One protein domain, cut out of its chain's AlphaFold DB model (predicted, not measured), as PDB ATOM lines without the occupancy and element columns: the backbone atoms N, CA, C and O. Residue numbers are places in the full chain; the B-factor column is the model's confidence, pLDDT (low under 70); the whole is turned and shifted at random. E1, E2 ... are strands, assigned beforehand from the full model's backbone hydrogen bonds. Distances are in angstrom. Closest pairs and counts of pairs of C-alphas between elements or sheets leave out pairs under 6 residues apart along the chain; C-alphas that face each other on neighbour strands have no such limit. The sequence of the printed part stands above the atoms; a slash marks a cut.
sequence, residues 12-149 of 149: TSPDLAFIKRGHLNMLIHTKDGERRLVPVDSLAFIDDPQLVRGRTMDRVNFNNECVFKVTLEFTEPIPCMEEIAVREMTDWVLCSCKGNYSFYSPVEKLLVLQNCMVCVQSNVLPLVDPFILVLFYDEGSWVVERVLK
ATOM      1  N   THR A  12     -47.182  32.497  50.804       96.57
ATOM      2  CA  THR A  12     -46.982  31.753  49.558       96.57
ATOM      3  C   THR A  12     -47.985  30.618  49.402       96.57
ATOM      4  O   THR A  12     -48.384  29.979  50.380       96.57
ATOM      5  N   SER A  13     -48.375  30.334  48.154       94.88
ATOM      6  CA  SER A  13     -48.946  29.026  47.816       94.88
ATOM      7  C   SER A  13     -47.936  27.913  48.157       94.88
ATOM      8  O   SER A  13     -46.729  28.152  48.058       94.88
ATOM      9  N   PRO A  14     -48.375  26.696  48.544       93.27
ATOM     10  CA  PRO A  14     -47.472  25.640  49.018       93.27
ATOM     11  C   PRO A  14     -46.326  25.284  48.061       93.27
ATOM     12  O   PRO A  14     -45.215  25.006  48.499       93.27
ATOM     13  N   ASP A  15     -46.577  25.318  46.756       93.36
ATOM     14  CA  ASP A  15     -45.593  25.035  45.711       93.36
ATOM     15  C   ASP A  15     -44.585  26.173  45.495       93.36
ATOM     16  O   ASP A  15     -43.562  25.972  44.847       93.36
ATOM     17  N   LEU A  16     -44.846  27.347  46.073       95.73
ATOM     18  CA  LEU A  16     -44.008  28.543  46.035       95.73
ATOM     19  C   LEU A  16     -43.400  28.881  47.408       95.73
ATOM     20  O   LEU A  16     -42.861  29.971  47.601       95.73
ATOM     21  N   ALA A  17     -43.444  27.943  48.362       95.46
ATOM     22  CA  ALA A  17     -42.955  28.122  49.734       95.46
ATOM     23  C   ALA A  17     -41.453  28.444  49.842       95.46
ATOM     24  O   ALA A  17     -41.004  28.964  50.860       95.46
ATOM     25  N   PHE A  18     -40.686  28.176  48.786       95.05
ATOM     26  CA  PHE A  18     -39.267  28.510  48.689       95.05
ATOM     27  C   PHE A  18     -39.000  30.007  48.459       95.05
ATOM     28  O   PHE A  18     -37.848  30.436  48.485       95.05
ATOM     29  N   ILE A  19     -40.021  30.827  48.193       96.86
ATOM     30  CA  ILE A  19     -39.838  32.266  47.990       96.86
ATOM     31  C   ILE A  19     -39.660  32.948  49.345       96.86
ATOM     32  O   ILE A  19     -40.542  32.938  50.200       96.86
ATOM     33  N   LYS A  20     -38.508  33.595  49.517       96.23
ATOM     34  CA  LYS A  20     -38.106  34.258  50.758       96.23
ATOM     35  C   LYS A  20     -38.589  35.700  50.833       96.23
ATOM     36  O   LYS A  20     -39.061  36.140  51.879       96.23
ATOM     37  N   ARG A  21     -38.378  36.462  49.759       97.01
ATOM     38  CA  ARG A  21     -38.710  37.890  49.653       97.01
ATOM     39  C   ARG A  21     -38.780  38.313  48.194       97.01
ATOM     40  O   ARG A  21     -38.326  37.592  47.309       97.01
ATOM     41  N   GLY A  22     -39.294  39.508  47.948       97.06
ATOM     42  CA  GLY A  22     -39.224  40.117  46.631       97.06
ATOM     43  C   GLY A  22     -39.452  41.617  46.674       97.06
ATOM     44  O   GLY A  22     -39.947  42.147  47.668       97.06
ATOM     45  N   HIS A  23     -39.084  42.292  45.593       96.96
ATOM     46  CA  HIS A  23     -39.216  43.741  45.469       96.96
ATOM     47  C   HIS A  23     -39.446  44.169  44.019       96.96
ATOM     48  O   HIS A  23     -38.928  43.560  43.076       96.96
ATOM     49  N   LEU A  24     -40.225  45.233  43.831       97.85
ATOM     50  CA  LEU A  24     -40.373  45.866  42.523       97.85
ATOM     51  C   LEU A  24     -39.066  46.575  42.167       97.85
ATOM     52  O   LEU A  24     -38.666  47.512  42.849       97.85
ATOM     53  N   ASN A  25     -38.419  46.153  41.083       95.15
ATOM     54  CA  ASN A  25     -37.206  46.811  40.601       95.15
ATOM     55  C   ASN A  25     -37.541  48.082  39.830       95.15
ATOM     56  O   ASN A  25     -36.914  49.118  40.008       95.15
ATOM     57  N   MET A  26     -38.480  47.963  38.890       95.34
ATOM     58  CA  MET A  26     -38.773  49.027  37.939       95.34
ATOM     59  C   MET A  26     -40.135  48.846  37.282       95.34
ATOM     60  O   MET A  26     -40.653  47.732  37.134       95.34
ATOM     61  N   LEU A  27     -40.657  49.974  36.818       97.90
ATOM     62  CA  LEU A  27     -41.767  50.066  35.890       97.90
ATOM     63  C   LEU A  27     -41.237  50.645  34.576       97.90
ATOM     64  O   LEU A  27     -40.558  51.668  34.559       97.90
ATOM     65  N   ILE A  28     -41.521  49.962  33.474       97.27
ATOM     66  CA  ILE A  28     -41.132  50.378  32.129       97.27
ATOM     67  C   ILE A  28     -42.398  50.792  31.393       97.27
ATOM     68  O   ILE A  28     -43.357  50.027  31.364       97.27
ATOM     69  N   HIS A  29     -42.387  51.964  30.769       97.45
ATOM     70  CA  HIS A  29     -43.456  52.413  29.883       97.45
ATOM     71  C   HIS A  29     -42.944  52.452  28.445       97.45
ATOM     72  O   HIS A  29     -41.915  53.076  28.178       97.45
ATOM     73  N   THR A  30     -43.637  51.768  27.535       96.02
ATOM     74  CA  THR A  30     -43.275  51.701  26.112       96.02
ATOM     75  C   THR A  30     -44.331  52.389  25.266       96.02
ATOM     76  O   THR A  30     -45.416  51.842  25.108       96.02
ATOM     77  N   LYS A  31     -43.997  53.531  24.668       90.94
ATOM     78  CA  LYS A  31     -44.907  54.279  23.799       90.94
ATOM     79  C   LYS A  31     -44.180  54.702  22.531       90.94
ATOM     80  O   LYS A  31     -43.039  55.136  22.604       90.94
ATOM     81  N   ASP A  32     -44.822  54.520  21.379       89.96
ATOM     82  CA  ASP A  32     -44.272  54.883  20.062       89.96
ATOM     83  C   ASP A  32     -42.873  54.282  19.782       89.96
ATOM     84  O   ASP A  32     -42.040  54.857  19.093       89.96
ATOM     85  N   GLY A  33     -42.607  53.092  20.339       88.79
ATOM     86  CA  GLY A  33     -41.318  52.395  20.234       88.79
ATOM     87  C   GLY A  33     -40.258  52.852  21.243       88.79
ATOM     88  O   GLY A  33     -39.275  52.139  21.453       88.79
ATOM     89  N   GLU A  34     -40.473  53.972  21.929       92.84
ATOM     90  CA  GLU A  34     -39.583  54.466  22.971       92.84
ATOM     91  C   GLU A  34     -39.903  53.826  24.322       92.84
ATOM     92  O   GLU A  34     -41.060  53.718  24.738       92.84
ATOM     93  N   ARG A  35     -38.856  53.394  25.031       94.86
ATOM     94  CA  ARG A  35     -38.956  52.845  26.387       94.86
ATOM     95  C   ARG A  35     -38.432  53.862  27.385       94.86
ATOM     96  O   ARG A  35     -37.261  54.227  27.321       94.86
ATOM     97  N   ARG A  36     -39.264  54.243  28.354       95.35
ATOM     98  CA  ARG A  36     -38.849  55.045  29.511       95.35
ATOM     99  C   ARG A  36     -38.951  54.242  30.801       95.35
ATOM    100  O   ARG A  36     -39.882  53.456  30.981       95.35
ATOM    101  N   LEU A  37     -37.997  54.466  31.699       96.46
ATOM    102  CA  LEU A  37     -38.089  54.007  33.080       96.46
ATOM    103  C   LEU A  37     -38.984  54.968  33.859       96.46
ATOM    104  O   LEU A  37     -38.836  56.186  33.760       96.46
ATOM    105  N   VAL A  38     -39.917  54.411  34.620       96.11
ATOM    106  CA  VAL A  38     -40.798  55.150  35.517       96.11
ATOM    107  C   VAL A  38     -40.308  54.928  36.949       96.11
ATOM    108  O   VAL A  38     -40.129  53.771  37.343       96.11
ATOM    109  N   PRO A  39     -40.091  55.998  37.736       94.43
ATOM    110  CA  PRO A  39     -39.758  55.875  39.150       94.43
ATOM    111  C   PRO A  39     -40.834  55.104  39.924       94.43
ATOM    112  O   PRO A  39     -42.031  55.349  39.764       94.43
ATOM    113  N   VAL A  40     -40.393  54.164  40.761       95.32
ATOM    114  CA  VAL A  40     -41.250  53.331  41.629       95.32
ATOM    115  C   VAL A  40     -40.930  53.520  43.115       95.32
ATOM    116  O   VAL A  40     -41.440  52.795  43.962       95.32
ATOM    117  N   ASP A  41     -40.106  54.514  43.430       93.21
ATOM    118  CA  ASP A  41     -39.705  54.952  44.774       93.21
ATOM    119  C   ASP A  41     -40.792  55.765  45.493       93.21
ATOM    120  O   ASP A  41     -40.571  56.317  46.565       93.21
ATOM    121  N   SER A  42     -41.966  55.883  44.872       93.53
ATOM    122  CA  SER A  42     -43.133  56.568  45.399       93.53
ATOM    123  C   SER A  42     -44.409  56.019  44.769       93.53
ATOM    124  O   SER A  42     -44.392  55.202  43.847       93.53
ATOM    125  N   LEU A  43     -45.545  56.507  45.258       93.49
ATOM    126  CA  LEU A  43     -46.861  56.230  44.688       93.49
ATOM    127  C   LEU A  43     -47.153  57.070  43.432       93.49
ATOM    128  O   LEU A  43     -48.180  56.850  42.811       93.49
ATOM    129  N   ALA A  44     -46.278  57.997  43.018       94.62
ATOM    130  CA  ALA A  44     -46.581  58.986  41.975       94.62
ATOM    131  C   ALA A  44     -47.034  58.373  40.634       94.62
ATOM    132  O   ALA A  44     -47.884  58.936  39.947       94.62
ATOM    133  N   PHE A  45     -46.521  57.192  40.273       95.42
ATOM    134  CA  PHE A  45     -46.888  56.519  39.026       95.42
ATOM    135  C   PHE A  45     -48.362  56.074  38.972       95.42
ATOM    136  O   PHE A  45     -48.881  55.848  37.881       95.42
ATOM    137  N   ILE A  46     -49.062  55.959  40.111       95.01
ATOM    138  CA  ILE A  46     -50.498  55.616  40.135       95.01
ATOM    139  C   ILE A  46     -51.386  56.788  39.701       95.01
ATOM    140  O   ILE A  46     -52.570  56.586  39.422       95.01
ATOM    141  N   ASP A  47     -50.836  58.001  39.670       94.37
ATOM    142  CA  ASP A  47     -51.517  59.225  39.253       94.37
ATOM    143  C   ASP A  47     -51.052  59.713  37.867       94.37
ATOM    144  O   ASP A  47     -51.613  60.680  37.360       94.37
ATOM    145  N   ASP A  48     -50.082  59.043  37.224       95.40
ATOM    146  CA  ASP A  48     -49.602  59.390  35.877       95.40
ATOM    147  C   ASP A  48     -50.645  58.979  34.809       95.40
ATOM    148  O   ASP A  48     -50.841  57.780  34.560       95.40
ATOM    149  N   PRO A  49     -51.297  59.939  34.118       94.46
ATOM    150  CA  PRO A  49     -52.299  59.641  33.093       94.46
ATOM    151  C   PRO A  49     -51.734  58.882  31.890       94.46
ATOM    152  O   PRO A  49     -52.496  58.283  31.136       94.46
ATOM    153  N   GLN A  50     -50.413  58.904  31.684       94.60
ATOM    154  CA  GLN A  50     -49.778  58.115  30.635       94.60
ATOM    155  C   GLN A  50     -49.700  56.635  30.987       94.60
ATOM    156  O   GLN A  50     -49.558  55.835  30.078       94.60
ATOM    157  N   LEU A  51     -49.765  56.264  32.267       96.78
ATOM    158  CA  LEU A  51     -49.620  54.879  32.731       96.78
ATOM    159  C   LEU A  51     -50.971  54.261  33.090       96.78
ATOM    160  O   LEU A  51     -51.162  53.047  32.995       96.78
ATOM    161  N   VAL A  52     -51.918  55.098  33.514       97.07
ATOM    162  CA  VAL A  52     -53.233  54.689  34.004       97.07
ATOM    163  C   VAL A  52     -54.237  54.612  32.859       97.07
ATOM    164  O   VAL A  52     -54.548  55.599  32.205       97.07
ATOM    165  N   ARG A  53     -54.820  53.426  32.665       96.21
ATOM    166  CA  ARG A  53     -55.920  53.203  31.714       96.21
ATOM    167  C   ARG A  53     -57.261  53.686  32.264       96.21
ATOM    168  O   ARG A  53     -58.129  54.099  31.504       96.21
ATOM    169  N   GLY A  54     -57.467  53.566  33.573       95.91
ATOM    170  CA  GLY A  54     -58.722  53.956  34.204       95.91
ATOM    171  C   GLY A  54     -58.725  53.760  35.713       95.91
ATOM    172  O   GLY A  54     -58.009  52.912  36.253       95.91
ATOM    173  N   ARG A  55     -59.569  54.541  36.388       95.97
ATOM    174  CA  ARG A  55     -59.703  54.566  37.844       95.97
ATOM    175  C   ARG A  55     -61.150  54.311  38.257       95.97
ATOM    176  O   ARG A  55     -62.081  54.858  37.678       95.97
ATOM    177  N   THR A  56     -61.301  53.489  39.280       94.73
ATOM    178  CA  THR A  56     -62.537  53.255  40.036       94.73
ATOM    179  C   THR A  56     -62.257  53.545  41.511       94.73
ATOM    180  O   THR A  56     -61.110  53.824  41.863       94.73
ATOM    181  N   MET A  57     -63.270  53.467  42.380       92.85
ATOM    182  CA  MET A  57     -63.055  53.639  43.826       92.85
ATOM    183  C   MET A  57     -62.064  52.609  44.394       92.85
ATOM    184  O   MET A  57     -61.231  52.960  45.225       92.85
ATOM    185  N   ASP A  58     -62.086  51.376  43.881       95.02
ATOM    186  CA  ASP A  58     -61.314  50.268  44.454       95.02
ATOM    187  C   ASP A  58     -60.008  49.972  43.715       95.02
ATOM    188  O   ASP A  58     -59.145  49.267  44.246       95.02
ATOM    189  N   ARG A  59     -59.869  50.451  42.470       97.40
ATOM    190  CA  ARG A  59     -58.763  50.078  41.573       97.40
ATOM    191  C   ARG A  59     -58.293  51.219  40.681       97.40
ATOM    192  O   ARG A  59     -59.094  51.848  39.986       97.40
ATOM    193  N   VAL A  60     -56.977  51.372  40.602       98.17
ATOM    194  CA  VAL A  60     -56.250  52.079  39.544       98.17
ATOM    195  C   VAL A  60     -55.680  51.024  38.601       98.17
ATOM    196  O   VAL A  60     -54.855  50.217  39.013       98.17
ATOM    197  N   ASN A  61     -56.138  51.002  37.352       98.22
ATOM    198  CA  ASN A  61     -55.725  50.008  36.361       98.22
ATOM    199  C   ASN A  61     -54.687  50.611  35.416       98.22
ATOM    200  O   ASN A  61     -54.892  51.716  34.908       98.22
ATOM    201  N   PHE A  62     -53.625  49.866  35.127       98.12
ATOM    202  CA  PHE A  62     -52.555  50.320  34.242       98.12
ATOM    203  C   PHE A  62     -52.835  49.939  32.782       98.12
ATOM    204  O   PHE A  62     -53.658  49.068  32.478       98.12
ATOM    205  N   ASN A  63     -52.194  50.637  31.848       96.54
ATOM    206  CA  ASN A  63     -52.294  50.329  30.426       96.54
ATOM    207  C   ASN A  63     -51.377  49.156  30.027       96.54
ATOM    208  O   ASN A  63     -50.552  48.672  30.799       96.54
ATOM    209  N   ASN A  64     -51.532  48.664  28.801       95.88
ATOM    210  CA  ASN A  64     -50.723  47.577  28.242       95.88
ATOM    211  C   ASN A  64     -49.295  48.001  27.843       95.88
ATOM    212  O   ASN A  64     -48.471  47.130  27.570       95.88
ATOM    213  N   GLU A  65     -49.016  49.305  27.803       96.58
ATOM    214  CA  GLU A  65     -47.696  49.890  27.523       96.58
ATOM    215  C   GLU A  65     -46.762  49.810  28.741       96.58
ATOM    216  O   GLU A  65     -45.539  49.909  28.609       96.58
ATOM    217  N   CYS A  66     -47.329  49.575  29.925       97.41
ATOM    218  CA  CYS A  66     -46.609  49.353  31.169       97.41
ATOM    219  C   CYS A  66     -46.116  47.905  31.312       97.41
ATOM    220  O   CYS A  66     -46.849  46.945  31.059       97.41
ATOM    221  N   VAL A  67     -44.896  47.738  31.820       97.62
ATOM    222  CA  VAL A  67     -44.332  46.452  32.245       97.62
ATOM    223  C   VAL A  67     -43.667  46.614  33.606       97.62
ATOM    224  O   VAL A  67     -42.678  47.330  33.748       97.62
ATOM    225  N   PHE A  68     -44.191  45.904  34.598       98.21
ATOM    226  CA  PHE A  68     -43.615  45.804  35.934       98.21
ATOM    227  C   PHE A  68     -42.553  44.707  35.949       98.21
ATOM    228  O   PHE A  68     -42.758  43.639  35.364       98.21
ATOM    229  N   LYS A  69     -41.428  44.959  36.621       97.46
ATOM    230  CA  LYS A  69     -40.328  44.003  36.791       97.46
ATOM    231  C   LYS A  69     -40.038  43.790  38.271       97.46
ATOM    232  O   LYS A  69     -39.622  44.722  38.952       97.46
ATOM    233  N   VAL A  70     -40.209  42.564  38.757       97.92
ATOM    234  CA  VAL A  70     -40.087  42.215  40.183       97.92
ATOM    235  C   VAL A  70     -39.008  41.162  40.368       97.92
ATOM    236  O   VAL A  70     -38.991  40.182  39.631       97.92
ATOM    237  N   THR A  71     -38.122  41.353  41.338       97.02
ATOM    238  CA  THR A  71     -37.163  40.324  41.745       97.02
ATOM    239  C   THR A  71     -37.804  39.486  42.833       97.02
ATOM    240  O   THR A  71     -38.374  40.035  43.776       97.02
ATOM    241  N   LEU A  72     -37.700  38.169  42.704       97.19
ATOM    242  CA  LEU A  72     -37.977  37.223  43.775       97.19
ATOM    243  C   LEU A  72     -36.662  36.584  44.191       97.19
ATOM    244  O   LEU A  72     -35.871  36.199  43.336       97.19
ATOM    245  N   GLU A  73     -36.447  36.471  45.492       96.43
ATOM    246  CA  GLU A  73     -35.308  35.783  46.086       96.43
ATOM    247  C   GLU A  73     -35.800  34.542  46.817       96.43
ATOM    248  O   GLU A  73     -36.872  34.543  47.432       96.43
ATOM    249  N   PHE A  74     -35.010  33.482  46.754       95.71
ATOM    250  CA  PHE A  74     -35.357  32.170  47.264       95.71
ATOM    251  C   PHE A  74     -34.708  31.927  48.626       95.71
ATOM    252  O   PHE A  74     -33.765  32.606  49.041       95.71
ATOM    253  N   THR A  75     -35.257  30.977  49.372       95.61
ATOM    254  CA  THR A  75     -34.704  30.526  50.651       95.61
ATOM    255  C   THR A  75     -33.405  29.754  50.458       95.61
ATOM    256  O   THR A  75     -32.514  29.846  51.298       95.61
ATOM    257  N   GLU A  76     -33.296  29.037  49.343       93.80
ATOM    258  CA  GLU A  76     -32.139  28.255  48.923       93.80
ATOM    259  C   GLU A  76     -32.009  28.286  47.390       93.80
ATOM    260  O   GLU A  76     -33.002  28.552  46.704       93.80
ATOM    261  N   PRO A  77     -30.813  28.037  46.828       93.79
ATOM    262  CA  PRO A  77     -30.656  27.885  45.388       93.79
ATOM    263  C   PRO A  77     -31.488  26.711  44.850       93.79
ATOM    264  O   PRO A  77     -31.453  25.616  45.405       93.79
ATOM    265  N   ILE A  78     -32.179  26.924  43.733       92.60
ATOM    266  CA  ILE A  78     -33.041  25.941  43.060       92.60
ATOM    267  C   ILE A  78     -32.490  25.650  41.660       92.60
ATOM    268  O   ILE A  78     -31.995  26.581  41.016       92.60
ATOM    269  N   PRO A  79     -32.590  24.402  41.158       90.71
ATOM    270  CA  PRO A  79     -32.193  24.071  39.796       90.71
ATOM    271  C   PRO A  79     -32.937  24.906  38.756       90.71
ATOM    272  O   PRO A  79     -34.171  24.983  38.757       90.71
ATOM    273  N   CYS A  80     -32.183  25.520  37.851       88.88
ATOM    274  CA  CYS A  80     -32.759  26.178  36.691       88.88
ATOM    275  C   CYS A  80     -33.162  25.138  35.638       88.88
ATOM    276  O   CYS A  80     -32.648  24.021  35.603       88.88
ATOM    277  N   MET A  81     -34.065  25.516  34.738       86.05
ATOM    278  CA  MET A  81     -34.446  24.658  33.616       86.05
ATOM    279  C   MET A  81     -33.305  24.544  32.592       86.05
ATOM    280  O   MET A  81     -32.930  25.546  31.980       86.05
ATOM    281  N   GLU A  82     -32.802  23.326  32.368       72.60
ATOM    282  CA  GLU A  82     -31.648  23.033  31.493       72.60
ATOM    283  C   GLU A  82     -31.781  23.618  30.079       72.60
ATOM    284  O   GLU A  82     -30.803  24.088  29.505       72.60
ATOM    285  N   GLU A  83     -32.998  23.644  29.529       68.33
ATOM    286  CA  GLU A  83     -33.262  24.100  28.157       68.33
ATOM    287  C   GLU A  83     -33.009  25.602  27.943       68.33
ATOM    288  O   GLU A  83     -32.866  26.053  26.807       68.33
ATOM    289  N   ILE A  84     -32.995  26.390  29.019       65.21
ATOM    290  CA  ILE A  84     -33.058  27.855  28.940       65.21
ATOM    291  C   ILE A  84     -31.968  28.531  29.780       65.21
ATOM    292  O   ILE A  84     -31.616  29.693  29.550       65.21
ATOM    293  N   ALA A  85     -31.439  27.834  30.781       65.16
ATOM    294  CA  ALA A  85     -30.643  28.458  31.814       65.16
ATOM    295  C   ALA A  85     -29.176  28.646  31.424       65.16
ATOM    296  O   ALA A  85     -28.495  27.748  30.945       65.16
ATOM    297  N   VAL A  86     -28.651  29.828  31.746       70.34
ATOM    298  CA  VAL A  86     -27.206  30.123  31.698       70.34
ATOM    299  C   VAL A  86     -26.477  29.530  32.919       70.34
ATOM    300  O   VAL A  86     -25.256  29.602  33.026       70.34
ATOM    301  N   ARG A  87     -27.224  28.987  33.887       78.14
ATOM    302  CA  ARG A  87     -26.739  28.524  35.190       78.14
ATOM    303  C   ARG A  87     -27.438  27.230  35.577       78.14
ATOM    304  O   ARG A  87     -28.601  27.051  35.248       78.14
ATOM    305  N   GLU A  88     -26.758  26.387  36.342       85.67
ATOM    306  CA  GLU A  88     -27.350  25.154  36.877       85.67
ATOM    307  C   GLU A  88     -28.360  25.445  37.993       85.67
ATOM    308  O   GLU A  88     -29.426  24.845  38.042       85.67
ATOM    309  N   MET A  89     -28.054  26.412  38.863       91.12
ATOM    310  CA  MET A  89     -28.860  26.776  40.030       91.12
ATOM    311  C   MET A  89     -29.027  28.297  40.109       91.12
ATOM    312  O   MET A  89     -28.148  29.050  39.677       91.12
ATOM    313  N   THR A  90     -30.125  28.759  40.702       92.30
ATOM    314  CA  THR A  90     -30.335  30.174  41.026       92.30
ATOM    315  C   THR A  90     -31.051  30.336  42.359       92.30
ATOM    316  O   THR A  90     -31.915  29.542  42.712       92.30
ATOM    317  N   ASP A  91     -30.700  31.376  43.102       93.75
ATOM    318  CA  ASP A  91     -31.337  31.800  44.351       93.75
ATOM    319  C   ASP A  91     -32.225  33.040  44.164       93.75
ATOM    320  O   ASP A  91     -32.765  33.581  45.126       93.75
ATOM    321  N   TRP A  92     -32.396  33.500  42.925       95.13
ATOM    322  CA  TRP A  92     -33.309  34.583  42.584       95.13
ATOM    323  C   TRP A  92     -33.783  34.491  41.135       95.13
ATOM    324  O   TRP A  92     -33.153  33.849  40.291       95.13
ATOM    325  N   VAL A  93     -34.880  35.186  40.830       94.86
ATOM    326  CA  VAL A  93     -35.396  35.346  39.464       94.86
ATOM    327  C   VAL A  93     -35.978  36.733  39.226       94.86
ATOM    328  O   VAL A  93     -36.501  37.378  40.137       94.86
ATOM    329  N   LEU A  94     -35.938  37.178  37.967       94.97
ATOM    330  CA  LEU A  94     -36.634  38.382  37.518       94.97
ATOM    331  C   LEU A  94     -37.970  38.016  36.878       94.97
ATOM    332  O   LEU A  94     -38.017  37.326  35.863       94.97
ATOM    333  N   CYS A  95     -39.055  38.555  37.411       96.00
ATOM    334  CA  CYS A  95     -40.416  38.343  36.942       96.00
ATOM    335  C   CYS A  95     -40.928  39.573  36.200       96.00
ATOM    336  O   CYS A  95     -40.451  40.694  36.403       96.00
ATOM    337  N   SER A  96     -41.924  39.381  35.344       96.64
ATOM    338  CA  SER A  96     -42.562  40.468  34.617       96.64
ATOM    339  C   SER A  96     -44.074  40.347  34.563       96.64
ATOM    340  O   SER A  96     -44.606  39.248  34.447       96.64
ATOM    341  N   CYS A  97     -44.748  41.493  34.620       97.91
ATOM    342  CA  CYS A  97     -46.196  41.621  34.487       97.91
ATOM    343  C   CYS A  97     -46.512  42.793  33.561       97.91
ATOM    344  O   CYS A  97     -45.970  43.885  33.740       97.91
ATOM    345  N   LYS A  98     -47.400  42.594  32.584       97.52
ATOM    346  CA  LYS A  98     -47.922  43.706  31.775       97.52
ATOM    347  C   LYS A  98     -48.955  44.497  32.573       97.52
ATOM    348  O   LYS A  98     -49.684  43.917  33.374       97.52
ATOM    349  N   GLY A  99     -49.059  45.798  32.322       97.73
ATOM    350  CA  GLY A  99     -49.950  46.669  33.086       97.73
ATOM    351  C   GLY A  99     -51.439  46.356  32.917       97.73
ATOM    352  O   GLY A  99     -52.221  46.560  33.835       97.73
ATOM    353  N   ASN A 100     -51.844  45.746  31.800       96.68
ATOM    354  CA  ASN A 100     -53.227  45.295  31.615       96.68
ATOM    355  C   ASN A 100     -53.618  44.099  32.508       96.68
ATOM    356  O   ASN A 100     -54.804  43.776  32.571       96.68
ATOM    357  N   TYR A 101     -52.647  43.458  33.166       97.98
ATOM    358  CA  TYR A 101     -52.848  42.431  34.192       97.98
ATOM    359  C   TYR A 101     -52.493  42.940  35.595       97.98
ATOM    360  O   TYR A 101     -52.322  42.146  36.513       97.98
ATOM    361  N   SER A 102     -52.363  44.253  35.788       98.26
ATOM    362  CA  SER A 102     -52.084  44.815  37.102       98.26
ATOM    363  C   SER A 102     -53.035  45.934  37.484       98.26
ATOM    364  O   SER A 102     -53.634  46.624  36.654       98.26
ATOM    365  N   PHE A 103     -53.165  46.114  38.792       98.21
ATOM    366  CA  PHE A 103     -53.885  47.233  39.367       98.21
ATOM    367  C   PHE A 103     -53.326  47.581  40.741       98.21
ATOM    368  O   PHE A 103     -52.809  46.728  41.459       98.21
ATOM    369  N   TYR A 104     -53.467  48.842  41.122       98.41
ATOM    370  CA  TYR A 104     -53.276  49.281  42.496       98.41
ATOM    371  C   TYR A 104     -54.637  49.420  43.177       98.41
ATOM    372  O   TYR A 104     -55.556  49.994  42.593       98.41
ATOM    373  N   SER A 105     -54.778  48.900  44.395       97.73
ATOM    374  CA  SER A 105     -55.959  49.094  45.232       97.73
ATOM    375  C   SER A 105     -55.709  50.213  46.247       97.73
ATOM    376  O   SER A 105     -54.915  50.009  47.165       97.73
ATOM    377  N   PRO A 106     -56.385  51.374  46.145       95.79
ATOM    378  CA  PRO A 106     -56.238  52.453  47.124       95.79
ATOM    379  C   PRO A 106     -56.764  52.092  48.519       95.79
ATOM    380  O   PRO A 106     -56.275  52.626  49.513       95.79
ATOM    381  N   VAL A 107     -57.750  51.190  48.587       95.21
ATOM    382  CA  VAL A 107     -58.376  50.734  49.839       95.21
ATOM    383  C   VAL A 107     -57.407  49.861  50.631       95.21
ATOM    384  O   VAL A 107     -57.094  50.173  51.778       95.21
ATOM    385  N   GLU A 108     -56.876  48.815  49.995       95.37
ATOM    386  CA  GLU A 108     -55.933  47.881  50.627       95.37
ATOM    387  C   GLU A 108     -54.494  48.417  50.644       95.37
ATOM    388  O   GLU A 108     -53.647  47.927  51.385       95.37
ATOM    389  N   LYS A 109     -54.208  49.441  49.830       95.87
ATOM    390  CA  LYS A 109     -52.867  49.984  49.568       95.87
ATOM    391  C   LYS A 109     -51.896  48.941  49.008       95.87
ATOM    392  O   LYS A 109     -50.705  48.963  49.313       95.87
ATOM    393  N   LEU A 110     -52.412  48.069  48.144       97.26
ATOM    394  CA  LEU A 110     -51.669  46.970  47.530       97.26
ATOM    395  C   LEU A 110     -51.564  47.149  46.019       97.26
ATOM    396  O   LEU A 110     -52.538  47.494  45.350       97.26
ATOM    397  N   LEU A 111     -50.386  46.864  45.474       98.38
ATOM    398  CA  LEU A 111     -50.169  46.665  44.048       98.38
ATOM    399  C   LEU A 111     -50.311  45.173  43.747       98.38
ATOM    400  O   LEU A 111     -49.574  44.349  44.284       98.38
ATOM    401  N   VAL A 112     -51.254  44.829  42.879       98.40
ATOM    402  CA  VAL A 112     -51.519  43.453  42.465       98.40
ATOM    403  C   VAL A 112     -51.052  43.283  41.029       98.40
ATOM    404  O   VAL A 112     -51.509  43.990  40.128       98.40
ATOM    405  N   LEU A 113     -50.137  42.342  40.821       98.60
ATOM    406  CA  LEU A 113     -49.617  41.947  39.521       98.60
ATOM    407  C   LEU A 113     -50.112  40.532  39.233       98.60
ATOM    408  O   LEU A 113     -49.712  39.583  39.900       98.60
ATOM    409  N   GLN A 114     -51.020  40.396  38.278       97.73
ATOM    410  CA  GLN A 114     -51.578  39.111  37.876       97.73
ATOM    411  C   GLN A 114     -50.832  38.598  36.646       97.73
ATOM    412  O   GLN A 114     -50.303  39.385  35.861       97.73
ATOM    413  N   ASN A 115     -50.837  37.282  36.434       97.04
ATOM    414  CA  ASN A 115     -50.239  36.681  35.241       97.04
ATOM    415  C   ASN A 115     -48.735  37.024  35.098       97.04
ATOM    416  O   ASN A 115     -48.243  37.336  34.009       97.04
ATOM    417  N   CYS A 116     -48.017  37.033  36.225       97.20
ATOM    418  CA  CYS A 116     -46.574  37.212  36.280       97.20
ATOM    419  C   CYS A 116     -45.867  36.012  35.658       97.20
ATOM    420  O   CYS A 116     -46.230  34.875  35.929       97.20
ATOM    421  N   MET A 117     -44.822  36.272  34.878       95.19
ATOM    422  CA  MET A 117     -43.969  35.238  34.289       95.19
ATOM    423  C   MET A 117     -42.499  35.552  34.547       95.19
ATOM    424  O   MET A 117     -42.097  36.724  34.505       95.19
ATOM    425  N   VAL A 118     -41.687  34.521  34.769       93.23
ATOM    426  CA  VAL A 118     -40.232  34.662  34.882       93.23
ATOM    427  C   VAL A 118     -39.633  35.048  33.530       93.23
ATOM    428  O   VAL A 118     -40.064  34.604  32.467       93.23
ATOM    429  N   CYS A 119     -38.626  35.916  33.559       84.22
ATOM    430  CA  CYS A 119     -37.831  36.223  32.384       84.22
ATOM    431  C   CYS A 119     -37.040  34.968  31.988       84.22
ATOM    432  O   CYS A 119     -36.238  34.461  32.768       84.22
ATOM    433  N   VAL A 120     -37.282  34.507  30.761       73.93
ATOM    434  CA  VAL A 120     -36.859  33.229  30.161       73.93
ATOM    435  C   VAL A 120     -35.484  32.724  30.640       73.93
ATOM    436  O   VAL A 120     -35.386  31.592  31.092       73.93
ATOM    437  N   GLN A 121     -34.451  33.567  30.669       72.91
ATOM    438  CA  GLN A 121     -33.060  33.184  30.978       72.91
ATOM    439  C   GLN A 121     -32.786  32.648  32.403       72.91
ATOM    440  O   GLN A 121     -31.661  32.230  32.685       72.91
ATOM    441  N   SER A 122     -33.757  32.687  33.319       70.61
ATOM    442  CA  SER A 122     -33.566  32.281  34.722       70.61
ATOM    443  C   SER A 122     -34.746  31.489  35.286       70.61
ATOM    444  O   SER A 122     -35.027  31.594  36.473       70.61
ATOM    445  N   ASN A 123     -35.485  30.743  34.462       83.36
ATOM    446  CA  ASN A 123     -36.679  30.067  34.966       83.36
ATOM    447  C   ASN A 123     -36.370  28.804  35.790       83.36
ATOM    448  O   ASN A 123     -35.411  28.077  35.524       83.36
ATOM    449  N   VAL A 124     -37.232  28.549  36.772       89.48
ATOM    450  CA  VAL A 124     -37.245  27.355  37.621       89.48
ATOM    451  C   VAL A 124     -38.589  26.661  37.457       89.48
ATOM    452  O   VAL A 124     -39.611  27.323  37.272       89.48
ATOM    453  N   LEU A 125     -38.606  25.331  37.544       89.61
ATOM    454  CA  LEU A 125     -39.800  24.531  37.247       89.61
ATOM    455  C   LEU A 125     -41.075  24.998  37.991       89.61
ATOM    456  O   LEU A 125     -42.121  25.095  37.350       89.61
ATOM    457  N   PRO A 126     -41.028  25.371  39.288       90.13
ATOM    458  CA  PRO A 126     -42.228  25.834  39.988       90.13
ATOM    459  C   PRO A 126     -42.821  27.151  39.460       90.13
ATOM    460  O   PRO A 126     -43.987  27.425  39.732       90.13
ATOM    461  N   LEU A 127     -42.059  27.961  38.717       92.67
ATOM    462  CA  LEU A 127     -42.463  29.285  38.213       92.67
ATOM    463  C   LEU A 127     -42.719  29.308  36.694       92.67
ATOM    464  O   LEU A 127     -42.746  30.378  36.081       92.67
ATOM    465  N   VAL A 128     -42.891  28.133  36.079       90.80
ATOM    466  CA  VAL A 128     -43.237  28.004  34.654       90.80
ATOM    467  C   VAL A 128     -44.623  28.569  34.366       90.80
ATOM    468  O   VAL A 128     -44.782  29.349  33.427       90.80
ATOM    469  N   ASP A 129     -45.604  28.198  35.187       92.55
ATOM    470  CA  ASP A 129     -46.968  28.696  35.055       92.55
ATOM    471  C   ASP A 129     -47.087  30.125  35.593       92.55
ATOM    472  O   ASP A 129     -46.414  30.468  36.572       92.55
ATOM    473  N   PRO A 130     -47.961  30.963  35.008       95.19
ATOM    474  CA  PRO A 130     -48.173  32.304  35.518       95.19
ATOM    475  C   PRO A 130     -48.685  32.324  36.960       95.19
ATOM    476  O   PRO A 130     -49.492  31.490  37.361       95.19
ATOM    477  N   PHE A 131     -48.259  33.327  37.721       97.43
ATOM    478  CA  PHE A 131     -48.608  33.499  39.136       97.43
ATOM    479  C   PHE A 131     -49.001  34.951  39.446       97.43
ATOM    480  O   PHE A 131     -48.966  35.832  38.583       97.43
ATOM    481  N   ILE A 132     -49.417  35.211  40.681       98.36
ATOM    482  CA  ILE A 132     -49.849  36.515  41.176       98.36
ATOM    483  C   ILE A 132     -48.850  37.002  42.219       98.36
ATOM    484  O   ILE A 132     -48.506  36.279  43.153       98.36
ATOM    485  N   LEU A 133     -48.428  38.258  42.088       98.49
ATOM    486  CA  LEU A 133     -47.651  38.970  43.094       98.49
ATOM    487  C   LEU A 133     -48.499  40.070  43.719       98.49
ATOM    488  O   LEU A 133     -49.099  40.884  43.015       98.49
ATOM    489  N   VAL A 134     -48.512  40.116  45.046       98.41
ATOM    490  CA  VAL A 134     -49.128  41.196  45.817       98.41
ATOM    491  C   VAL A 134     -48.019  41.940  46.535       98.41
ATOM    492  O   VAL A 134     -47.260  41.335  47.291       98.41
ATOM    493  N   LEU A 135     -47.908  43.239  46.276       98.25
ATOM    494  CA  LEU A 135     -46.876  44.098  46.832       98.25
ATOM    495  C   LEU A 135     -47.503  45.209  47.666       98.25
ATOM    496  O   LEU A 135     -48.531  45.772  47.287       98.25
ATOM    497  N   PHE A 136     -46.837  45.578  48.752       96.17
ATOM    498  CA  PHE A 136     -47.157  46.774  49.522       96.17
ATOM    499  C   PHE A 136     -45.988  47.751  49.474       96.17
ATOM    500  O   PHE A 136     -44.849  47.374  49.200       96.17
ATOM    501  N   TYR A 137     -46.292  49.021  49.706       96.15
ATOM    502  CA  TYR A 137     -45.289  50.071  49.739       96.15
ATOM    503  C   TYR A 137     -44.776  50.265  51.171       96.15
ATOM    504  O   TYR A 137     -45.564  50.567  52.070       96.15
ATOM    505  N   ASP A 138     -43.467  50.108  51.362       93.13
ATOM    506  CA  ASP A 138     -42.758  50.216  52.636       93.13
ATOM    507  C   ASP A 138     -41.499  51.072  52.478       93.13
ATOM    508  O   ASP A 138     -40.658  50.803  51.619       93.13
ATOM    509  N   GLU A 139     -41.385  52.120  53.296       89.25
ATOM    510  CA  GLU A 139     -40.185  52.967  53.431       89.25
ATOM    511  C   GLU A 139     -39.477  53.365  52.111       89.25
ATOM    512  O   GLU A 139     -38.252  53.393  52.040       89.25
ATOM    513  N   GLY A 140     -40.225  53.709  51.054       91.95
ATOM    514  CA  GLY A 140     -39.625  54.116  49.768       91.95
ATOM    515  C   GLY A 140     -39.508  53.002  48.728       91.95
ATOM    516  O   GLY A 140     -38.950  53.219  47.656       91.95
ATOM    517  N   SER A 141     -40.011  51.804  49.019       94.59
ATOM    518  CA  SER A 141     -39.880  50.636  48.150       94.59
ATOM    519  C   SER A 141     -41.161  49.808  48.102       94.59
ATOM    520  O   SER A 141     -41.964  49.825  49.030       94.59
ATOM    521  N   TRP A 142     -41.365  49.063  47.016       97.27
ATOM    522  CA  TRP A 142     -42.438  48.071  46.946       97.27
ATOM    523  C   TRP A 142     -41.880  46.692  47.234       97.27
ATOM    524  O   TRP A 142     -41.015  46.203  46.504       97.27
ATOM    525  N   VAL A 143     -42.427  46.053  48.256       96.89
ATOM    526  CA  VAL A 143     -42.008  44.739  48.734       96.89
ATOM    527  C   VAL A 143     -43.129  43.732  48.531       96.89
ATOM    528  O   VAL A 143     -44.311  44.043  48.688       96.89
ATOM    529  N   VAL A 144     -42.763  42.518  48.131       97.88
ATOM    530  CA  VAL A 144     -43.713  41.425  47.911       97.88
ATOM    531  C   VAL A 144     -44.228  40.937  49.264       97.88
ATOM    532  O   VAL A 144     -43.450  40.483  50.098       97.88
ATOM    533  N   GLU A 145     -45.540  41.020  49.466       97.03
ATOM    534  CA  GLU A 145     -46.243  40.452  50.620       97.03
ATOM    535  C   GLU A 145     -46.680  39.016  50.342       97.03
ATOM    536  O   GLU A 145     -46.587  38.166  51.226       97.03
ATOM    537  N   ARG A 146     -47.186  38.753  49.127       97.94
ATOM    538  CA  ARG A 146     -47.764  37.454  48.764       97.94
ATOM    539  C   ARG A 146     -47.351  37.002  47.373       97.94
ATOM    540  O   ARG A 146     -47.279  37.824  46.455       97.94
ATOM    541  N   VAL A 147     -47.162  35.693  47.223       97.75
ATOM    542  CA  VAL A 147     -46.994  35.022  45.929       97.75
ATOM    543  C   VAL A 147     -47.962  33.854  45.832       97.75
ATOM    544  O   VAL A 147     -47.865  32.891  46.588       97.75
ATOM    545  N   LEU A 148     -48.903  33.945  44.899       97.15
ATOM    546  CA  LEU A 148     -50.027  33.019  44.787       97.15
ATOM    547  C   LEU A 148     -50.080  32.414  43.383       97.15
ATOM    548  O   LEU A 148     -49.738  33.093  42.417       97.15
ATOM    549  N   LYS A 149     -50.552  31.175  43.274       90.89
ATOM    550  CA  LYS A 149     -50.996  30.571  42.009       90.89
ATOM    551  C   LYS A 149     -52.512  30.549  41.923       90.89
ATOM    552  O   LYS A 149     -53.140  30.268  42.969       90.89
TER     553      LYS A 149
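Overview. This is residues 12 to 149 of the 149 residues of an uncharacterized protein of Trypanosoma brucei brucei (strain 927/4 GUTat10.1) (UniProt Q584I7). Picture a small, strongly twisted barrel, loosely formed, ringed by E1, E5, E6, E8, E9 and E10 in turn, with E10 coming back beside E1. At one end E2 forms a hairpin with the last part of E1, while E7, E4 and E3 widen the wall from the first part of E8 into a small side sheet. The printed part has 138 residues with ten named strands, E1 to E10 in order, and no named helix; the class is all strand. They belong to one branched sheet whose neighbour pairs are antiparallel. The whole is compact, with a radius of gyration of the C-alphas of 15.0 A and spans of 43 by 34 by 25 A.

Along the chain. Begin at C-alpha 12 at (-46.982, 31.753, 49.558) and go on to C-alpha 19 at (-39.838, 32.266, 47.990), where E1 begins; it runs to residue 31 over 33.1 A. E2 follows at residues 34 to 38, 12.6 A long. After residues 39 to 51, which hold no named element, look for two short strands, E3 at residues 52 to 55 and E4 at residues 60 to 62. E5, the longest strand by residues, runs from 66 to 79 over 30.4 A and bends by 108 degrees at residue 76. E6, residues 89 to 98, covers 26.8 A and bends by 58 degrees at residue 92. E7 is residues 102 to 105, and E8 is residues 110 to 118, 21.0 A long, with a bend of 75 degrees at residue 115. E9, residues 131 to 138, measures 22.3 A, and E10, residues 141 to 148, measures 20.6 A and ends at C-alpha 148 at (-50.027, 33.019, 44.787).

Arrangement. Start at E1 in the branched sheet: E2 lies on one side of it, beside residues 27 to 31, and E5 on the other side, beside residues 19 to 29. In the hairpin of E1 and E2, N 29 and O 36 are within hydrogen-bond range at 2.9 A; between E1 and E5, N 25 and O 69 are at 2.8 A. E3 and E4 form a hairpin, with N 53 and O 61 at 2.8 A, and E4 has E7 on its other side, with N 60 and O 104 at 2.8 A. E5 and E6 form a hairpin, with N 70 and O 95 at 3.0 A. E8 has three neighbours: E6 and E7 lie on one side of it, and E9 on the other side. Its pairing is staggered: E8 pairs with E7 over its residues 110 to 113, with N 112 and O 103 within hydrogen-bond range at 2.8 A, with E9 over its residues 110 to 116, and with E6 over its residues 117 to 118, with N 96 and O 117 at 2.8 A. From E7 on, E7, E8, E9 and E10 make a meander, each strand the antiparallel neighbour of the one before; N 113 and O 133 of E8 and E9 are at 2.8 A, and N 134 and O 146 of E9 and E10 at 3.0 A. Now compare E10 with E1: their closest C-alphas, those of His 23 and Val 143, are 4.4 A apart. E2 and E10 are apart, and so are E3 and E8.

Size, cuts and confidence. The two C-alphas farthest apart, those of Met 57 and Glu 88, are 46.2 A apart, while the first and last printed C-alphas are 8.6 A apart. The printed part has no cut. The links from E2 to E3 and from E8 to E9 are long, with 13 and 12 residues. Mean pLDDT of the printed part is 93.6; look at residues 83 to 85 for the values under 70.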